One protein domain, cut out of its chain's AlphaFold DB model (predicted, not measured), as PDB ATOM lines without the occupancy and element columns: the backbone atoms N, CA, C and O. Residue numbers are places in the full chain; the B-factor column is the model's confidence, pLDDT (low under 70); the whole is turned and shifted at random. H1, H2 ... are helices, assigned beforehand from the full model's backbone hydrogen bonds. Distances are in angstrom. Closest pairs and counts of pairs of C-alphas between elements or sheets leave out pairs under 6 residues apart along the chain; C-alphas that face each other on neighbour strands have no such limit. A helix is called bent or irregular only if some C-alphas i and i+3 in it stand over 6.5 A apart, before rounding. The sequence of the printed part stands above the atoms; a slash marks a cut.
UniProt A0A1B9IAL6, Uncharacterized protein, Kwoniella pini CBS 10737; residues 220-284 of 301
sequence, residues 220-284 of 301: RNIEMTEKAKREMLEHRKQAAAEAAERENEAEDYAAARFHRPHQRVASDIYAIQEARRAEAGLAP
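What this domain is: This is residues 220 to 284 of the 301 residues of an uncharacterized protein of Kwoniella pini CBS 10737 (UniProt A0A1B9IAL6). Picture an open, lopsided hook: one long, straight helix, H1, makes the shank, a loop turns at its end, and a much shorter helix, H2, folds back with a clear gap between the two. Nothing fills that gap, and a short tail, residues 280 to 284, follows H2. The printed part has 65 residues with two named helices, H1 then H2, and no named strand; the class is all helix. The whole is extended, with a radius of gyration of the C-alphas of 19.2 A, and flat, spanning 58 by 33 by 14 A.

Where its parts are: Find C-alpha 220 at (-0.002, 49.627, 64.609); from there H1, residues 220 to 257, runs 55.0 A to C-alpha 257 at (-8.822, 27.590, 14.976). Go on through residues 258 to 267 to Asp 268, where H2, residues 268 to 279, begins; it runs 16.4 A to C-alpha 279 at (13.538, 19.921, 35.547).

How they stand to each other: Watch the z column: it falls from 64.609 at C-alpha 220 to 14.976 at C-alpha 257, then rises from 19.390 at C-alpha 268 to 35.547 at C-alpha 279. H1 and H2 are apart, with no C-alpha of the one within 8 A of the other. Residues 220 to 254, which belong to H1, stand free. In H1 and H2 every O i to N i+4 pair is within hydrogen-bond range, and neither helix is bent.

The domain as a whole: Look at Arg 220 and Pro 261 for the two C-alphas farthest apart, 59.3 A. The printed part has no cut, and the link from H1 to H2, 10 residues, is short. Its mean pLDDT is 86.6, and the model's confidence is low, under 70, at residues 264 to 265.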
ATOM      1  N   ARG A 220       1.223  50.285  65.080       96.50
ATOM      2  CA  ARG A 220      -0.002  49.627  64.609       96.50
ATOM      3  C   ARG A 220      -0.481  50.197  63.272       96.50
ATOM      4  O   ARG A 220      -0.878  49.445  62.387       96.50
ATOM      5  N   ASN A 221      -0.426  51.516  63.092       95.38
ATOM      6  CA  ASN A 221      -0.790  52.155  61.824       95.38
ATOM      7  C   ASN A 221       0.191  51.799  60.700       95.38
ATOM      8  O   ASN A 221      -0.231  51.556  59.567       95.38
ATOM      9  N   ILE A 222       1.487  51.733  61.008       95.94
ATOM     10  CA  ILE A 222       2.512  51.289  60.058       95.94
ATOM     11  C   ILE A 222       2.251  49.834  59.650       95.94
ATOM     12  O   ILE A 222       2.174  49.555  58.460       95.94
ATOM     13  N   GLU A 223       2.011  48.936  60.605       97.19
ATOM     14  CA  GLU A 223       1.722  47.525  60.330       97.19
ATOM     15  C   GLU A 223       0.451  47.354  59.481       97.19
ATOM     16  O   GLU A 223       0.457  46.641  58.477       97.19
ATOM     17  N   MET A 224      -0.638  48.052  59.828       97.12
ATOM     18  CA  MET A 224      -1.896  47.983  59.076       97.12
ATOM     19  C   MET A 224      -1.742  48.501  57.641       97.12
ATOM     20  O   MET A 224      -2.248  47.884  56.702       97.12
ATOM     21  N   THR A 225      -1.031  49.615  57.450       97.06
ATOM     22  CA  THR A 225      -0.819  50.195  56.113       97.06
ATOM     23  C   THR A 225       0.175  49.387  55.280       97.06
ATOM     24  O   THR A 225      -0.023  49.247  54.072       97.06
ATOM     25  N   GLU A 226       1.192  48.786  55.899       96.94
ATOM     26  CA  GLU A 226       2.112  47.864  55.234       96.94
ATOM     27  C   GLU A 226       1.394  46.589  54.785       96.94
ATOM     28  O   GLU A 226       1.536  46.180  53.629       96.94
ATOM     29  N   LYS A 227       0.556  46.007  55.652       97.56
ATOM     30  CA  LYS A 227      -0.252  44.831  55.321       97.56
ATOM     31  C   LYS A 227      -1.201  45.113  54.156       97.56
ATOM     32  O   LYS A 227      -1.164  44.394  53.161       97.56
ATOM     33  N   ALA A 228      -1.971  46.201  54.222       96.75
ATOM     34  CA  ALA A 228      -2.885  46.586  53.146       96.75
ATOM     35  C   ALA A 228      -2.143  46.865  51.823       96.75
ATOM     36  O   ALA A 228      -2.590  46.464  50.746       96.75
ATOM     37  N   LYS A 229      -0.971  47.511  51.882       97.31
ATOM     38  CA  LYS A 229      -0.131  47.750  50.700       97.31
ATOM     39  C   LYS A 229       0.383  46.443  50.099       97.31
ATOM     40  O   LYS A 229       0.392  46.304  48.874       97.31
ATOM     41  N   ARG A 230       0.813  45.498  50.937       96.94
ATOM     42  CA  ARG A 230       1.272  44.175  50.501       96.94
ATOM     43  C   ARG A 230       0.148  43.408  49.811       96.94
ATOM     44  O   ARG A 230       0.362  42.938  48.699       96.94
ATOM     45  N   GLU A 231      -1.037  43.369  50.413       96.81
ATOM     46  CA  GLU A 231      -2.227  42.727  49.841       96.81
ATOM     47  C   GLU A 231      -2.627  43.361  48.499       96.81
ATOM     48  O   GLU A 231      -2.851  42.651  47.522       96.81
ATOM     49  N   MET A 232      -2.621  44.696  48.387       95.31
ATOM     50  CA  MET A 232      -2.925  45.385  47.125       95.31
ATOM     51  C   MET A 232      -1.913  45.049  46.016       95.31
ATOM     52  O   MET A 232      -2.285  44.873  44.852       95.31
ATOM     53  N   LEU A 233      -0.621  44.982  46.349       95.31
ATOM     54  CA  LEU A 233       0.423  44.617  45.390       95.31
ATOM     55  C   LEU A 233       0.325  43.149  44.977       95.31
ATOM     56  O   LEU A 233       0.535  42.842  43.805       95.31
ATOM     57  N   GLU A 234       0.005  42.259  45.911       95.88
ATOM     58  CA  GLU A 234      -0.210  40.843  45.634       95.88
ATOM     59  C   GLU A 234      -1.430  40.639  44.733       95.88
ATOM     60  O   GLU A 234      -1.294  40.026  43.679       95.88
ATOM     61  N   HIS A 235      -2.563  41.266  45.050       94.75
ATOM     62  CA  HIS A 235      -3.758  41.227  44.208       94.75
ATOM     63  C   HIS A 235      -3.490  41.792  42.806       94.75
ATOM     64  O   HIS A 235      -3.946  41.241  41.807       94.75
ATOM     65  N   ARG A 236      -2.709  42.876  42.684       94.69
ATOM     66  CA  ARG A 236      -2.316  43.415  41.370       94.69
ATOM     67  C   ARG A 236      -1.439  42.435  40.588       94.69
ATOM     68  O   ARG A 236      -1.605  42.325  39.376       94.69
ATOM     69  N   LYS A 237      -0.504  41.752  41.253       94.62
ATOM     70  CA  LYS A 237       0.349  40.734  40.622       94.62
ATOM     71  C   LYS A 237      -0.461  39.516  40.189       94.62
ATOM     72  O   LYS A 237      -0.290  39.079  39.060       94.62
ATOM     73  N   GLN A 238      -1.349  39.019  41.048       93.88
ATOM     74  CA  GLN A 238      -2.247  37.905  40.738       93.88
ATOM     75  C   GLN A 238      -3.156  38.255  39.555       93.88
ATOM     76  O   GLN A 238      -3.168  37.532  38.570       93.88
ATOM     77  N   ALA A 239      -3.800  39.427  39.566       93.38
ATOM     78  CA  ALA A 239      -4.632  39.874  38.448       93.38
ATOM     79  C   ALA A 239      -3.849  40.023  37.128       93.38
ATOM     80  O   ALA A 239      -4.379  39.724  36.060       93.38
ATOM     81  N   ALA A 240      -2.592  40.481  37.184       92.69
ATOM     82  CA  ALA A 240      -1.731  40.563  36.006       92.69
ATOM     83  C   ALA A 240      -1.305  39.176  35.495       92.69
ATOM     84  O   ALA A 240      -1.286  38.965  34.285       92.69
ATOM     85  N   ALA A 241      -0.995  38.240  36.397       92.31
ATOM     86  CA  ALA A 241      -0.672  36.859  36.048       92.31
ATOM     87  C   ALA A 241      -1.879  36.149  35.419       92.31
ATOM     88  O   ALA A 241      -1.756  35.612  34.325       92.31
ATOM     89  N   GLU A 242      -3.065  36.254  36.026       90.88
ATOM     90  CA  GLU A 242      -4.307  35.712  35.460       90.88
ATOM     91  C   GLU A 242      -4.639  36.317  34.090       90.88
ATOM     92  O   GLU A 242      -5.148  35.630  33.207       90.88
ATOM     93  N   ALA A 243      -4.390  37.616  33.890       89.38
ATOM     94  CA  ALA A 243      -4.600  38.250  32.592       89.38
ATOM     95  C   ALA A 243      -3.641  37.700  31.525       89.38
ATOM     96  O   ALA A 243      -4.077  37.454  30.404       89.38
ATOM     97  N   ALA A 244      -2.373  37.473  31.882       89.12
ATOM     98  CA  ALA A 244      -1.385  36.873  30.990       89.12
ATOM     99  C   ALA A 244      -1.710  35.403  30.673       89.12
ATOM    100  O   ALA A 244      -1.596  34.986  29.525       89.12
ATOM    101  N   GLU A 245      -2.173  34.623  31.655       88.00
ATOM    102  CA  GLU A 245      -2.620  33.241  31.432       88.00
ATOM    103  C   GLU A 245      -3.837  33.183  30.503       88.00
ATOM    104  O   GLU A 245      -3.827  32.421  29.538       88.00
ATOM    105  N   ARG A 246      -4.839  34.052  30.705       85.69
ATOM    106  CA  ARG A 246      -5.991  34.158  29.790       85.69
ATOM    107  C   ARG A 246      -5.584  34.567  28.373       85.69
ATOM    108  O   ARG A 246      -6.221  34.132  27.416       85.69
ATOM    109  N   GLU A 247      -4.568  35.420  28.224       83.88
ATOM    110  CA  GLU A 247      -4.022  35.788  26.912       83.88
ATOM    111  C   GLU A 247      -3.362  34.579  26.240       83.88
ATOM    112  O   GLU A 247      -3.709  34.279  25.100       83.88
ATOM    113  N   ASN A 248      -2.518  33.830  26.956       80.94
ATOM    114  CA  ASN A 248      -1.888  32.610  26.442       80.94
ATOM    115  C   ASN A 248      -2.932  31.554  26.031       80.94
ATOM    116  O   ASN A 248      -2.877  31.035  24.919       80.94
ATOM    117  N   GLU A 249      -3.941  31.294  26.871       82.25
ATOM    118  CA  GLU A 249      -5.037  30.367  26.547       82.25
ATOM    119  C   GLU A 249      -5.826  30.819  25.309       82.25
ATOM    120  O   GLU A 249      -6.200  30.007  24.456       82.25
ATOM    121  N   ALA A 250      -6.079  32.125  25.176       81.12
ATOM    122  CA  ALA A 250      -6.751  32.685  24.010       81.12
ATOM    123  C   ALA A 250      -5.881  32.603  22.744       81.12
ATOM    124  O   ALA A 250      -6.415  32.371  21.655       81.12
ATOM    125  N   GLU A 251      -4.563  32.778  22.864       80.94
ATOM    126  CA  GLU A 251      -3.607  32.602  21.771       80.94
ATOM    127  C   GLU A 251      -3.541  31.148  21.304       80.94
ATOM    128  O   GLU A 251      -3.625  30.909  20.095       80.94
ATOM    129  N   ASP A 252      -3.490  30.192  22.231       80.56
ATOM    130  CA  ASP A 252      -3.511  28.758  21.939       80.56
ATOM    131  C   ASP A 252      -4.827  28.352  21.263       80.56
ATOM    132  O   ASP A 252      -4.841  27.675  20.227       80.56
ATOM    133  N   TYR A 253      -5.957  28.844  21.780       83.62
ATOM    134  CA  TYR A 253      -7.270  28.597  21.190       83.62
ATOM    135  C   TYR A 253      -7.418  29.212  19.792       83.62
ATOM    136  O   TYR A 253      -7.979  28.601  18.875       83.62
ATOM    137  N   ALA A 254      -6.903  30.429  19.600       83.12
ATOM    138  CA  ALA A 254      -6.892  31.093  18.303       83.12
ATOM    139  C   ALA A 254      -5.964  30.383  17.308       83.12
ATOM    140  O   ALA A 254      -6.318  30.277  16.133       83.12
ATOM    141  N   ALA A 255      -4.814  29.876  17.762       83.12
ATOM    142  CA  ALA A 255      -3.879  29.104  16.950       83.12
ATOM    143  C   ALA A 255      -4.484  27.771  16.481       83.12
ATOM    144  O   ALA A 255      -4.310  27.398  15.321       83.12
ATOM    145  N   ALA A 256      -5.267  27.095  17.329       83.69
ATOM    146  CA  ALA A 256      -5.969  25.866  16.955       83.69
ATOM    147  C   ALA A 256      -7.066  26.093  15.894       83.69
ATOM    148  O   ALA A 256      -7.327  25.221  15.065       83.69
ATOM    149  N   ARG A 257      -7.722  27.263  15.904       86.75
ATOM    150  CA  ARG A 257      -8.822  27.590  14.976       86.75
ATOM    151  C   ARG A 257      -8.367  28.225  13.667       86.75
ATOM    152  O   ARG A 257      -8.995  28.005  12.633       86.75
ATOM    153  N   PHE A 258      -7.319  29.041  13.701       87.44
ATOM    154  CA  PHE A 258      -6.853  29.798  12.544       87.44
ATOM    155  C   PHE A 258      -5.420  29.406  12.198       87.44
ATOM    156  O   PHE A 258      -4.494  29.671  12.958       87.44
ATOM    157  N   HIS A 259      -5.220  28.845  11.003       81.62
ATOM    158  CA  HIS A 259      -3.884  28.524  10.508       81.62
ATOM    159  C   HIS A 259      -3.036  29.800  10.358       81.62
ATOM    160  O   HIS A 259      -3.264  30.618   9.458       81.62
ATOM    161  N   ARG A 260      -2.025  29.962  11.221       79.25
ATOM    162  CA  ARG A 260      -1.077  31.085  11.211       79.25
ATOM    163  C   ARG A 260       0.225  30.683  10.493       79.25
ATOM    164  O   ARG A 260       1.074  30.043  11.104       79.25
ATOM    165  N   PRO A 261       0.465  31.111   9.236       77.31
ATOM    166  CA  PRO A 261       1.643  30.695   8.457       77.31
ATOM    167  C   PRO A 261       2.987  31.229   8.989       77.31
ATOM    168  O   PRO A 261       4.042  30.889   8.459       77.31
ATOM    169  N   HIS A 262       2.974  32.102   9.999       76.12
ATOM    170  CA  HIS A 262       4.172  32.699  10.596       76.12
ATOM    171  C   HIS A 262       4.285  32.436  12.101       76.12
ATOM    172  O   HIS A 262       5.102  33.073  12.766       76.12
ATOM    173  N   GLN A 263       3.489  31.514  12.648       74.38
ATOM    174  CA  GLN A 263       3.678  31.070  14.023       74.38
ATOM    175  C   GLN A 263       4.940  30.210  14.064       74.38
ATOM    176  O   GLN A 263       4.977  29.095  13.548       74.38
ATOM    177  N   ARG A 264       6.021  30.777  14.604       67.81
ATOM    178  CA  ARG A 264       7.261  30.042  14.839       67.81
ATOM    179  C   ARG A 264       7.027  29.139  16.044       67.81
ATOM    180  O   ARG A 264       7.229  29.566  17.174       67.81
ATOM    181  N   VAL A 265       6.548  27.926  15.797       68.75
ATOM    182  CA  VAL A 265       6.536  26.874  16.817       68.75
ATOM    183  C   VAL A 265       7.995  26.604  17.178       68.75
ATOM    184  O   VAL A 265       8.825  26.416  16.282       68.75
ATOM    185  N   ALA A 266       8.334  26.670  18.467       72.00
ATOM    186  CA  ALA A 266       9.663  26.292  18.928       72.00
ATOM    187  C   ALA A 266       9.937  24.859  18.456       72.00
ATOM    188  O   ALA A 266       9.099  23.981  18.636       72.00
ATOM    189  N   SER A 267      11.076  24.622  17.803       77.75
ATOM    190  CA  SER A 267      11.420  23.276  17.337       77.75
ATOM    191  C   SER A 267      11.422  22.303  18.517       77.75
ATOM    192  O   SER A 267      11.987  22.649  19.555       77.75
ATOM    193  N   ASP A 268      10.896  21.091  18.341       79.62
ATOM    194  CA  ASP A 268      10.788  20.061  19.390       79.62
ATOM    195  C   ASP A 268      12.099  19.846  20.167       79.62
ATOM    196  O   ASP A 268      12.098  19.650  21.377       79.62
ATOM    197  N   ILE A 269      13.243  19.967  19.484       81.06
ATOM    198  CA  ILE A 269      14.584  19.880  20.082       81.06
ATOM    199  C   ILE A 269      14.788  20.943  21.173       81.06
ATOM    200  O   ILE A 269      15.323  20.649  22.243       81.06
ATOM    201  N   TYR A 270      14.365  22.177  20.905       79.62
ATOM    202  CA  TYR A 270      14.481  23.296  21.835       79.62
ATOM    203  C   TYR A 270      13.527  23.122  23.020       79.62
ATOM    204  O   TYR A 270      13.950  23.271  24.163       79.62
ATOM    205  N   ALA A 271      12.284  22.704  22.757       83.19
ATOM    206  CA  ALA A 271      11.297  22.429  23.800       83.19
ATOM    207  C   ALA A 271      11.767  21.325  24.766       83.19
ATOM    208  O   ALA A 271      11.660  21.474  25.981       83.19
ATOM    209  N   ILE A 272      12.371  20.248  24.246       85.44
ATOM    210  CA  ILE A 272      12.937  19.162  25.065       85.44
ATOM    211  C   ILE A 272      14.128  19.657  25.899       85.44
ATOM    212  O   ILE A 272      14.259  19.307  27.074       85.44
ATOM    213  N   GLN A 273      15.014  20.469  25.313       84.69
ATOM    214  CA  GLN A 273      16.174  21.006  26.027       84.69
ATOM    215  C   GLN A 273      15.758  21.967  27.150       84.69
ATOM    216  O   GLN A 273      16.367  21.960  28.221       84.69
ATOM    217  N   GLU A 274      14.727  22.774  26.911       82.81
ATOM    218  CA  GLU A 274      14.161  23.692  27.895       82.81
ATOM    219  C   GLU A 274      13.426  22.949  29.014       82.81
ATOM    220  O   GLU A 274      13.686  23.227  30.183       82.81
ATOM    221  N   ALA A 275      12.628  21.926  28.691       85.19
ATOM    222  CA  ALA A 275      11.988  21.063  29.684       85.19
ATOM    223  C   ALA A 275      13.020  20.385  30.603       85.19
ATOM    224  O   ALA A 275      12.900  20.443  31.826       85.19
ATOM    225  N   ARG A 276      14.101  19.838  30.030       88.75
ATOM    226  CA  ARG A 276      15.205  19.237  30.799       88.75
ATOM    227  C   ARG A 276      15.916  20.249  31.705       88.75
ATOM    228  O   ARG A 276      16.429  19.892  32.762       88.75
ATOM    229  N   ARG A 277      15.988  21.514  31.289       83.81
ATOM    230  CA  ARG A 277      16.605  22.600  32.062       83.81
ATOM    231  C   ARG A 277      15.711  23.048  33.216       83.81
ATOM    232  O   ARG A 277      16.221  23.252  34.316       83.81
ATOM    233  N   ALA A 278      14.409  23.159  32.967       86.12
ATOM    234  CA  ALA A 278      13.408  23.451  33.984       86.12
ATOM    235  C   ALA A 278      13.359  22.343  35.049       86.12
ATOM    236  O   ALA A 278      13.351  22.645  36.239       86.12
ATOM    237  N   GLU A 279      13.435  21.072  34.637       87.12
ATOM    238  CA  GLU A 279      13.538  19.921  35.547       87.12
ATOM    239  C   GLU A 279      14.822  19.963  36.394       87.12
ATOM    240  O   GLU A 279      14.810  19.632  37.576       87.12
ATOM    241  N   ALA A 280      15.924  20.460  35.824       88.44
ATOM    242  CA  ALA A 280      17.171  20.703  36.548       88.44
ATOM    243  C   ALA A 280      17.157  21.977  37.424       88.44
ATOM    244  O   ALA A 280      18.180  22.313  38.018       88.44
ATOM    245  N   GLY A 281      16.040  22.713  37.489       85.06
ATOM    246  CA  GLY A 281      15.909  23.950  38.268       85.06
ATOM    247  C   GLY A 281      16.725  25.131  37.729       85.06
ATOM    248  O   GLY A 281      16.953  26.104  38.447       85.06
ATOM    249  N   LEU A 282      17.197  25.064  36.480       83.69
ATOM    250  CA  LEU A 282      17.946  26.147  35.844       83.69
ATOM    251  C   LEU A 282      16.982  27.148  35.194       83.69
ATOM    252  O   LEU A 282      16.037  26.763  34.510       83.69
ATOM    253  N   ALA A 283      17.274  28.443  35.346       74.88
ATOM    254  CA  ALA A 283      16.493  29.520  34.737       74.88
ATOM    255  C   ALA A 283      16.382  29.371  33.201       74.88
ATOM    256  O   ALA A 283      17.339  28.888  32.568       74.88
ATOM    257  N   PRO A 284      15.250  29.803  32.600       72.06
ATOM    258  CA  PRO A 284      15.037  29.755  31.158       72.06
ATOM    259  C   PRO A 284      16.130  30.536  30.431       72.06
ATOM    260  O   PRO A 284      16.634  31.555  30.915       72.06
TER     261      PRO A 284